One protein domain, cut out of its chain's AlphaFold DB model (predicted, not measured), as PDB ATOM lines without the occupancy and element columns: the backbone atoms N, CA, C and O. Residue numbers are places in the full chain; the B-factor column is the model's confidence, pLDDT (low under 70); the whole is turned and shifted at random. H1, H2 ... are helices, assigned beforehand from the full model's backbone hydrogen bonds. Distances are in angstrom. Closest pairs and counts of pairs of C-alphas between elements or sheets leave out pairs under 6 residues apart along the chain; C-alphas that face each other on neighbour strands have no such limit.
ATOM      1  N   GLY A  52     142.513 265.645 145.669       83.44
ATOM      2  CA  GLY A  52     141.223 264.994 145.466       83.44
ATOM      3  C   GLY A  52     140.478 265.393 144.194       83.44
ATOM      4  O   GLY A  52     139.320 265.005 144.067       83.44
ATOM      5  N   ASP A  53     141.097 266.117 143.258       88.19
ATOM      6  CA  ASP A  53     140.465 266.451 141.973       88.19
ATOM      7  C   ASP A  53     140.607 265.315 140.935       88.19
ATOM      8  O   ASP A  53     139.741 265.167 140.071       88.19
ATOM      9  N   THR A  54     141.670 264.499 140.986       93.06
ATOM     10  CA  THR A  54     141.970 263.521 139.917       93.06
ATOM     11  C   THR A  54     141.241 262.192 140.101       93.06
ATOM     12  O   THR A  54     140.991 261.739 141.225       93.06
ATOM     13  N   LEU A  55     140.948 261.487 139.004       92.31
ATOM     14  CA  LEU A  55     140.382 260.138 139.066       92.31
ATOM     15  C   LEU A  55     141.317 259.183 139.821       92.31
ATOM     16  O   LEU A  55     140.845 258.331 140.574       92.31
ATOM     17  N   SER A  56     142.634 259.322 139.646       89.81
ATOM     18  CA  SER A  56     143.613 258.447 140.301       89.81
ATOM     19  C   SER A  56     143.508 258.483 141.834       89.81
ATOM     20  O   SER A  56     143.483 257.430 142.474       89.81
ATOM     21  N   GLU A  57     143.320 259.666 142.421       90.31
ATOM     22  CA  GLU A  57     143.115 259.839 143.862       90.31
ATOM     23  C   GLU A  57     141.804 259.205 144.327       90.31
ATOM     24  O   GLU A  57     141.767 258.517 145.350       90.31
ATOM     25  N   HIS A  58     140.731 259.356 143.546       90.69
ATOM     26  CA  HIS A  58     139.460 258.692 143.822       90.69
ATOM     27  C   HIS A  58     139.604 257.168 143.804       90.69
ATOM     28  O   HIS A  58     139.161 256.498 144.739       90.69
ATOM     29  N   VAL A  59     140.296 256.611 142.806       93.00
ATOM     30  CA  VAL A  59     140.611 255.177 142.737       93.00
ATOM     31  C   VAL A  59     141.411 254.753 143.970       93.00
ATOM     32  O   VAL A  59     141.088 253.746 144.605       93.00
ATOM     33  N   TRP A  60     142.406 255.530 144.398       91.31
ATOM     34  CA  TRP A  60     143.169 255.197 145.600       91.31
ATOM     35  C   TRP A  60     142.318 255.211 146.867       91.31
ATOM     36  O   TRP A  60     142.489 254.340 147.726       91.31
ATOM     37  N   LEU A  61     141.379 256.145 146.987       88.69
ATOM     38  CA  LEU A  61     140.427 256.199 148.091       88.69
ATOM     39  C   LEU A  61     139.464 255.001 148.065       88.69
ATOM     40  O   LEU A  61     139.267 254.343 149.095       88.69
ATOM     41  N   TRP A  62     138.912 254.672 146.893       90.62
ATOM     42  CA  TRP A  62     137.972 253.566 146.670       90.62
ATOM     43  C   TRP A  62     138.593 252.186 146.715       90.62
ATOM     44  O   TRP A  62     137.888 251.223 147.001       90.62
ATOM     45  N   PHE A  63     139.911 252.059 146.617       93.31
ATOM     46  CA  PHE A  63     140.607 250.781 146.801       93.31
ATOM     47  C   PHE A  63     141.556 250.766 147.999       93.31
ATOM     48  O   PHE A  63     142.228 249.773 148.262       93.31
ATOM     49  N   GLY A  64     141.565 251.844 148.786       88.06
ATOM     50  CA  GLY A  64     142.377 251.943 149.993       88.06
ATOM     51  C   GLY A  64     143.871 251.864 149.692       88.06
ATOM     52  O   GLY A  64     144.619 251.360 150.523       88.06
ATOM     53  N   LEU A  65     144.306 252.302 148.508       86.44
ATOM     54  CA  LEU A  65     145.717 252.412 148.128       86.44
ATOM     55  C   LEU A  65     146.361 253.654 148.753       86.44
ATOM     56  O   LEU A  65     147.556 253.654 149.036       86.44
ATOM     57  N   GLN A  66     145.560 254.684 149.039       78.94
ATOM     58  CA  GLN A  66     146.035 255.880 149.717       78.94
ATOM     59  C   GLN A  66     146.316 255.576 151.192       78.94
ATOM     60  O   GLN A  66     145.427 255.175 151.947       78.94
ATOM     61  N   ARG A  67     147.572 255.780 151.602       62.19
ATOM     62  CA  ARG A  67     148.030 255.517 152.975       62.19
ATOM     63  C   ARG A  67     147.525 256.571 153.971       62.19
ATOM     64  O   ARG A  67     147.406 256.263 155.156       62.19
ATOM     65  N   ARG A  68     147.230 257.791 153.492       62.28
ATOM     66  CA  ARG A  68     146.832 258.952 154.303       62.28
ATOM     67  C   ARG A  68     146.149 260.044 153.456       62.28
ATOM     68  O   ARG A  68     146.666 260.377 152.391       62.28
ATOM     69  N   ARG A  69     145.045 260.624 153.940       65.38
ATOM     70  CA  ARG A  69     144.591 261.971 153.533       65.38
ATOM     71  C   ARG A  69     145.342 263.023 154.362       65.38
ATOM     72  O   ARG A  69     145.588 262.750 155.541       65.38
ATOM     73  N   PRO A  70     145.723 264.187 153.808       66.62
ATOM     74  CA  PRO A  70     146.370 265.244 154.586       66.62
ATOM     75  C   PRO A  70     145.587 265.537 155.877       66.62
ATOM     76  O   PRO A  70     144.387 265.779 155.838       66.62
ATOM     77  N   GLY A  71     146.251 265.441 157.033       71.50
ATOM     78  CA  GLY A  71     145.629 265.659 158.349       71.50
ATOM     79  C   GLY A  71     144.996 264.434 159.032       71.50
ATOM     80  O   GLY A  71     144.793 264.479 160.240       71.50
ATOM     81  N   GLU A  72     144.771 263.314 158.341       74.25
ATOM     82  CA  GLU A  72     144.182 262.100 158.943       74.25
ATOM     83  C   GLU A  72     145.256 261.116 159.456       74.25
ATOM     84  O   GLU A  72     146.387 261.125 158.953       74.25
ATOM     85  N   PRO A  73     144.966 260.263 160.458       74.81
ATOM     86  CA  PRO A  73     145.866 259.179 160.855       74.81
ATOM     87  C   PRO A  73     146.040 258.145 159.720       74.81
ATOM     88  O   PRO A  73     145.191 258.052 158.830       74.81
ATOM     89  N   PRO A  74     147.138 257.359 159.714       74.75
ATOM     90  CA  PRO A  74     147.342 256.310 158.719       74.75
ATOM     91  C   PRO A  74     146.166 255.335 158.685       74.75
ATOM     92  O   PRO A  74     145.685 254.895 159.730       74.75
ATOM     93  N   ARG A  75     145.716 254.970 157.482       76.44
ATOM     94  CA  ARG A  75     144.606 254.025 157.330       76.44
ATOM     95  C   ARG A  75     145.021 252.637 157.812       76.44
ATOM     96  O   ARG A  75     146.008 252.084 157.325       76.44
ATOM     97  N   GLU A  76     144.232 252.052 158.708       84.06
ATOM     98  CA  GLU A  76     144.419 250.667 159.127       84.06
ATOM     99  C   GLU A  76     144.140 249.710 157.957       84.06
ATOM    100  O   GLU A  76     143.139 249.832 157.240       84.06
ATOM    101  N   VAL A  77     145.053 248.765 157.734       87.00
ATOM    102  CA  VAL A  77     144.932 247.781 156.657       87.00
ATOM    103  C   VAL A  77     144.184 246.567 157.190       87.00
ATOM    104  O   VAL A  77     144.770 245.669 157.788       87.00
ATOM    105  N   THR A  78     142.877 246.543 156.956       91.38
ATOM    106  CA  THR A  78     141.998 245.433 157.338       91.38
ATOM    107  C   THR A  78     141.836 244.421 156.197       91.38
ATOM    108  O   THR A  78     142.194 244.690 155.046       91.38
ATOM    109  N   GLY A  79     141.230 243.261 156.479       93.50
ATOM    110  CA  GLY A  79     140.901 242.265 155.446       93.50
ATOM    111  C   GLY A  79     140.012 242.819 154.321       93.50
ATOM    112  O   GLY A  79     140.199 242.480 153.155       93.50
ATOM    113  N   TRP A  80     139.110 243.755 154.636       93.62
ATOM    114  CA  TRP A  80     138.269 244.430 153.639       93.62
ATOM    115  C   TRP A  80     139.072 245.319 152.679       93.62
ATOM    116  O   TRP A  80     138.788 245.370 151.480       93.62
ATOM    117  N   VAL A  81     140.101 246.008 153.187       93.00
ATOM    118  CA  VAL A  81     141.009 246.805 152.348       93.00
ATOM    119  C   VAL A  81     141.756 245.893 151.379       93.00
ATOM    120  O   VAL A  81     141.838 246.203 150.193       93.00
ATOM    121  N   TRP A  82     142.247 244.748 151.857       94.44
ATOM    122  CA  TRP A  82     142.905 243.766 150.997       94.44
ATOM    123  C   TRP A  82     141.986 243.233 149.906       94.44
ATOM    124  O   TRP A  82     142.389 243.232 148.746       94.44
ATOM    125  N   LEU A  83     140.749 242.861 150.241       96.44
ATOM    126  CA  LEU A  83     139.783 242.376 149.256       96.44
ATOM    127  C   LEU A  83     139.574 243.380 148.115       96.44
ATOM    128  O   LEU A  83     139.657 243.015 146.947       96.44
ATOM    129  N   ARG A  84     139.373 244.661 148.444       95.25
ATOM    130  CA  ARG A  84     139.238 245.730 147.443       95.25
ATOM    131  C   ARG A  84     140.485 245.843 146.566       95.25
ATOM    132  O   ARG A  84     140.366 245.894 145.347       95.25
ATOM    133  N   ARG A  85     141.682 245.841 147.159       95.50
ATOM    134  CA  ARG A  85     142.943 245.899 146.399       95.50
ATOM    135  C   ARG A  85     143.107 244.710 145.454       95.50
ATOM    136  O   ARG A  85     143.501 244.911 144.311       95.50
ATOM    137  N   PHE A  86     142.781 243.500 145.906       97.25
ATOM    138  CA  PHE A  86     142.817 242.305 145.064       97.25
ATOM    139  C   PHE A  86     141.788 242.364 143.936       97.25
ATOM    140  O   PHE A  86     142.124 242.008 142.813       97.25
ATOM    141  N   ALA A  87     140.579 242.862 144.200       96.81
ATOM    142  CA  ALA A  87     139.569 243.060 143.165       96.81
ATOM    143  C   ALA A  87     140.050 244.042 142.082       96.81
ATOM    144  O   ALA A  87     139.936 243.744 140.896       96.81
ATOM    145  N   LEU A  88     140.655 245.170 142.477       97.06
ATOM    146  CA  LEU A  88     141.260 246.109 141.529       97.06
ATOM    147  C   LEU A  88     142.397 245.460 140.736       97.06
ATOM    148  O   LEU A  88     142.441 245.593 139.519       97.06
ATOM    149  N   LEU A  89     143.304 244.754 141.416       97.56
ATOM    150  CA  LEU A  89     144.428 244.081 140.772       97.56
ATOM    151  C   LEU A  89     143.946 243.060 139.736       97.56
ATOM    152  O   LEU A  89     144.414 243.080 138.602       97.56
ATOM    153  N   ALA A  90     142.993 242.204 140.109       97.44
ATOM    154  CA  ALA A  90     142.410 241.214 139.214       97.44
ATOM    155  C   ALA A  90     141.743 241.876 138.004       97.44
ATOM    156  O   ALA A  90     141.987 241.455 136.877       97.44
ATOM    157  N   PHE A  91     140.968 242.946 138.220       96.12
ATOM    158  CA  PHE A  91     140.338 243.697 137.136       96.12
ATOM    159  C   PHE A  91     141.364 244.305 136.176       96.12
ATOM    160  O   PHE A  91     141.216 244.169 134.968       96.12
ATOM    161  N   VAL A  92     142.421 244.942 136.690       96.94
ATOM    162  CA  VAL A  92     143.460 245.570 135.858       96.94
ATOM    163  C   VAL A  92     144.260 244.526 135.083       96.94
ATOM    164  O   VAL A  92     144.520 244.726 133.899       96.94
ATOM    165  N   ILE A  93     144.619 243.405 135.718       96.88
ATOM    166  CA  ILE A  93     145.297 242.287 135.047       96.88
ATOM    167  C   ILE A  93     144.410 241.734 133.937       96.88
ATOM    168  O   ILE A  93     144.868 241.612 132.803       96.88
ATOM    169  N   TRP A  94     143.150 241.429 134.250       96.88
ATOM    170  CA  TRP A  94     142.202 240.929 133.266       96.88
ATOM    171  C   TRP A  94     142.044 241.913 132.107       96.88
ATOM    172  O   TRP A  94     142.227 241.519 130.965       96.88
ATOM    173  N   LEU A  95     141.804 243.198 132.381       95.94
ATOM    174  CA  LEU A  95     141.605 244.216 131.350       95.94
ATOM    175  C   LEU A  95     142.836 244.357 130.442       95.94
ATOM    176  O   LEU A  95     142.703 244.434 129.222       95.94
ATOM    177  N   ALA A  96     144.039 244.350 131.025       96.38
ATOM    178  CA  ALA A  96     145.284 244.395 130.264       96.38
ATOM    179  C   ALA A  96     145.442 243.158 129.367       96.38
ATOM    180  O   ALA A  96     145.718 243.296 128.177       96.38
ATOM    181  N   LEU A  97     145.228 241.957 129.912       96.62
ATOM    182  CA  LEU A  97     145.287 240.715 129.138       96.62
ATOM    183  C   LEU A  97     144.220 240.683 128.041       96.62
ATOM    184  O   LEU A  97     144.526 240.313 126.910       96.62
ATOM    185  N   HIS A  98     143.002 241.120 128.344       94.75
ATOM    186  CA  HIS A  98     141.884 241.173 127.412       94.75
ATOM    187  C   HIS A  98     142.215 242.060 126.205       94.75
ATOM    188  O   HIS A  98     142.032 241.642 125.063       94.75
ATOM    189  N   PHE A  99     142.802 243.240 126.430       94.88
ATOM    190  CA  PHE A  99     143.265 244.102 125.341       94.88
ATOM    191  C   PHE A  99     144.452 243.525 124.569       94.88
ATOM    192  O   PHE A  99     144.456 243.583 123.341       94.88
ATOM    193  N   LEU A 100     145.443 242.946 125.253       96.12
ATOM    194  CA  LEU A 100     146.636 242.391 124.598       96.12
ATOM    195  C   LEU A 100     146.339 241.143 123.762       96.12
ATOM    196  O   LEU A 100     147.039 240.872 122.790       96.12
ATOM    197  N   THR A 101     145.324 240.378 124.146       95.50
ATOM    198  CA  THR A 101     144.987 239.099 123.511       95.50
ATOM    199  C   THR A 101     143.764 239.186 122.604       95.50
ATOM    200  O   THR A 101     143.410 238.196 121.974       95.50
ATOM    201  N   GLY A 102     143.115 240.352 122.516       90.31
ATOM    202  CA  GLY A 102     141.886 240.528 121.739       90.31
ATOM    203  C   GLY A 102     140.684 239.780 122.325       90.31
ATOM    204  O   GLY A 102     139.782 239.397 121.586       90.31
ATOM    205  N   GLY A 103     140.680 239.559 123.638       86.19
ATOM    206  CA  GLY A 103     139.575 238.949 124.372       86.19
ATOM    207  C   GLY A 103     139.559 237.424 124.419       86.19
ATOM    208  O   GLY A 103     138.505 236.833 124.635       86.19
ATOM    209  N   LEU A 104     140.715 236.782 124.240       83.00
ATOM    210  CA  LEU A 104     140.853 235.326 124.375       83.00
ATOM    211  C   LEU A 104     140.754 234.830 125.831       83.00
ATOM    212  O   LEU A 104     140.555 233.635 126.046       83.00
ATOM    213  N   PHE A 105     140.890 235.735 126.807       64.88
ATOM    214  CA  PHE A 105     140.826 235.473 128.247       64.88
ATOM    215  C   PHE A 105     139.946 236.505 128.973       64.88
ATOM    216  O   PHE A 105     139.783 237.647 128.467       64.88
TER     217      PHE A 105
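What this domain is: This is residues 52 to 105 of the 105 residues of an uncharacterized protein of Salinispora arenicola (strain CNS-205) (UniProt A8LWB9). A long helix, H2, is met on its flank near its beginning by the end of a short helix, H1, and a wide loop, residues 64 to 78, swings out from H1 and returns to start H2. H2 and this loop make the longest axis. The printed part has 54 residues with two named helices, H1 then H2, and no named strand; its class is all helix. It is loose, with a radius of gyration of the C-alphas of 14.1 A, and flat, spanning 45 by 28 by 10 A.

Where its parts are: Find C-alpha 55 at (140.382, 260.138, 139.066); from there H1 runs to residue 63. Look next at C-alpha 79 at (140.901, 242.265, 155.446), where H2 begins; it runs 32.4 A to C-alpha 101 at (144.987, 239.099, 123.511).

How they stand to each other: H1 and H2 touch, H2 with residues 81 to 88 alone; their closest C-alphas, of Phe 63 and Arg 84, are 5.3 A apart. They run opposite ways at a steep tilt of 51 degrees. In H1 and H2 every O i to N i+4 pair is within hydrogen-bond range.

The domain as a whole: The C-alphas farthest apart, of Gly 71 and Leu 104, are 45.8 A apart. The printed part has no cut, and the link from H1 to H2 is long, 15 residues. Residues 67 to 70 and 105 have pLDDT under 70.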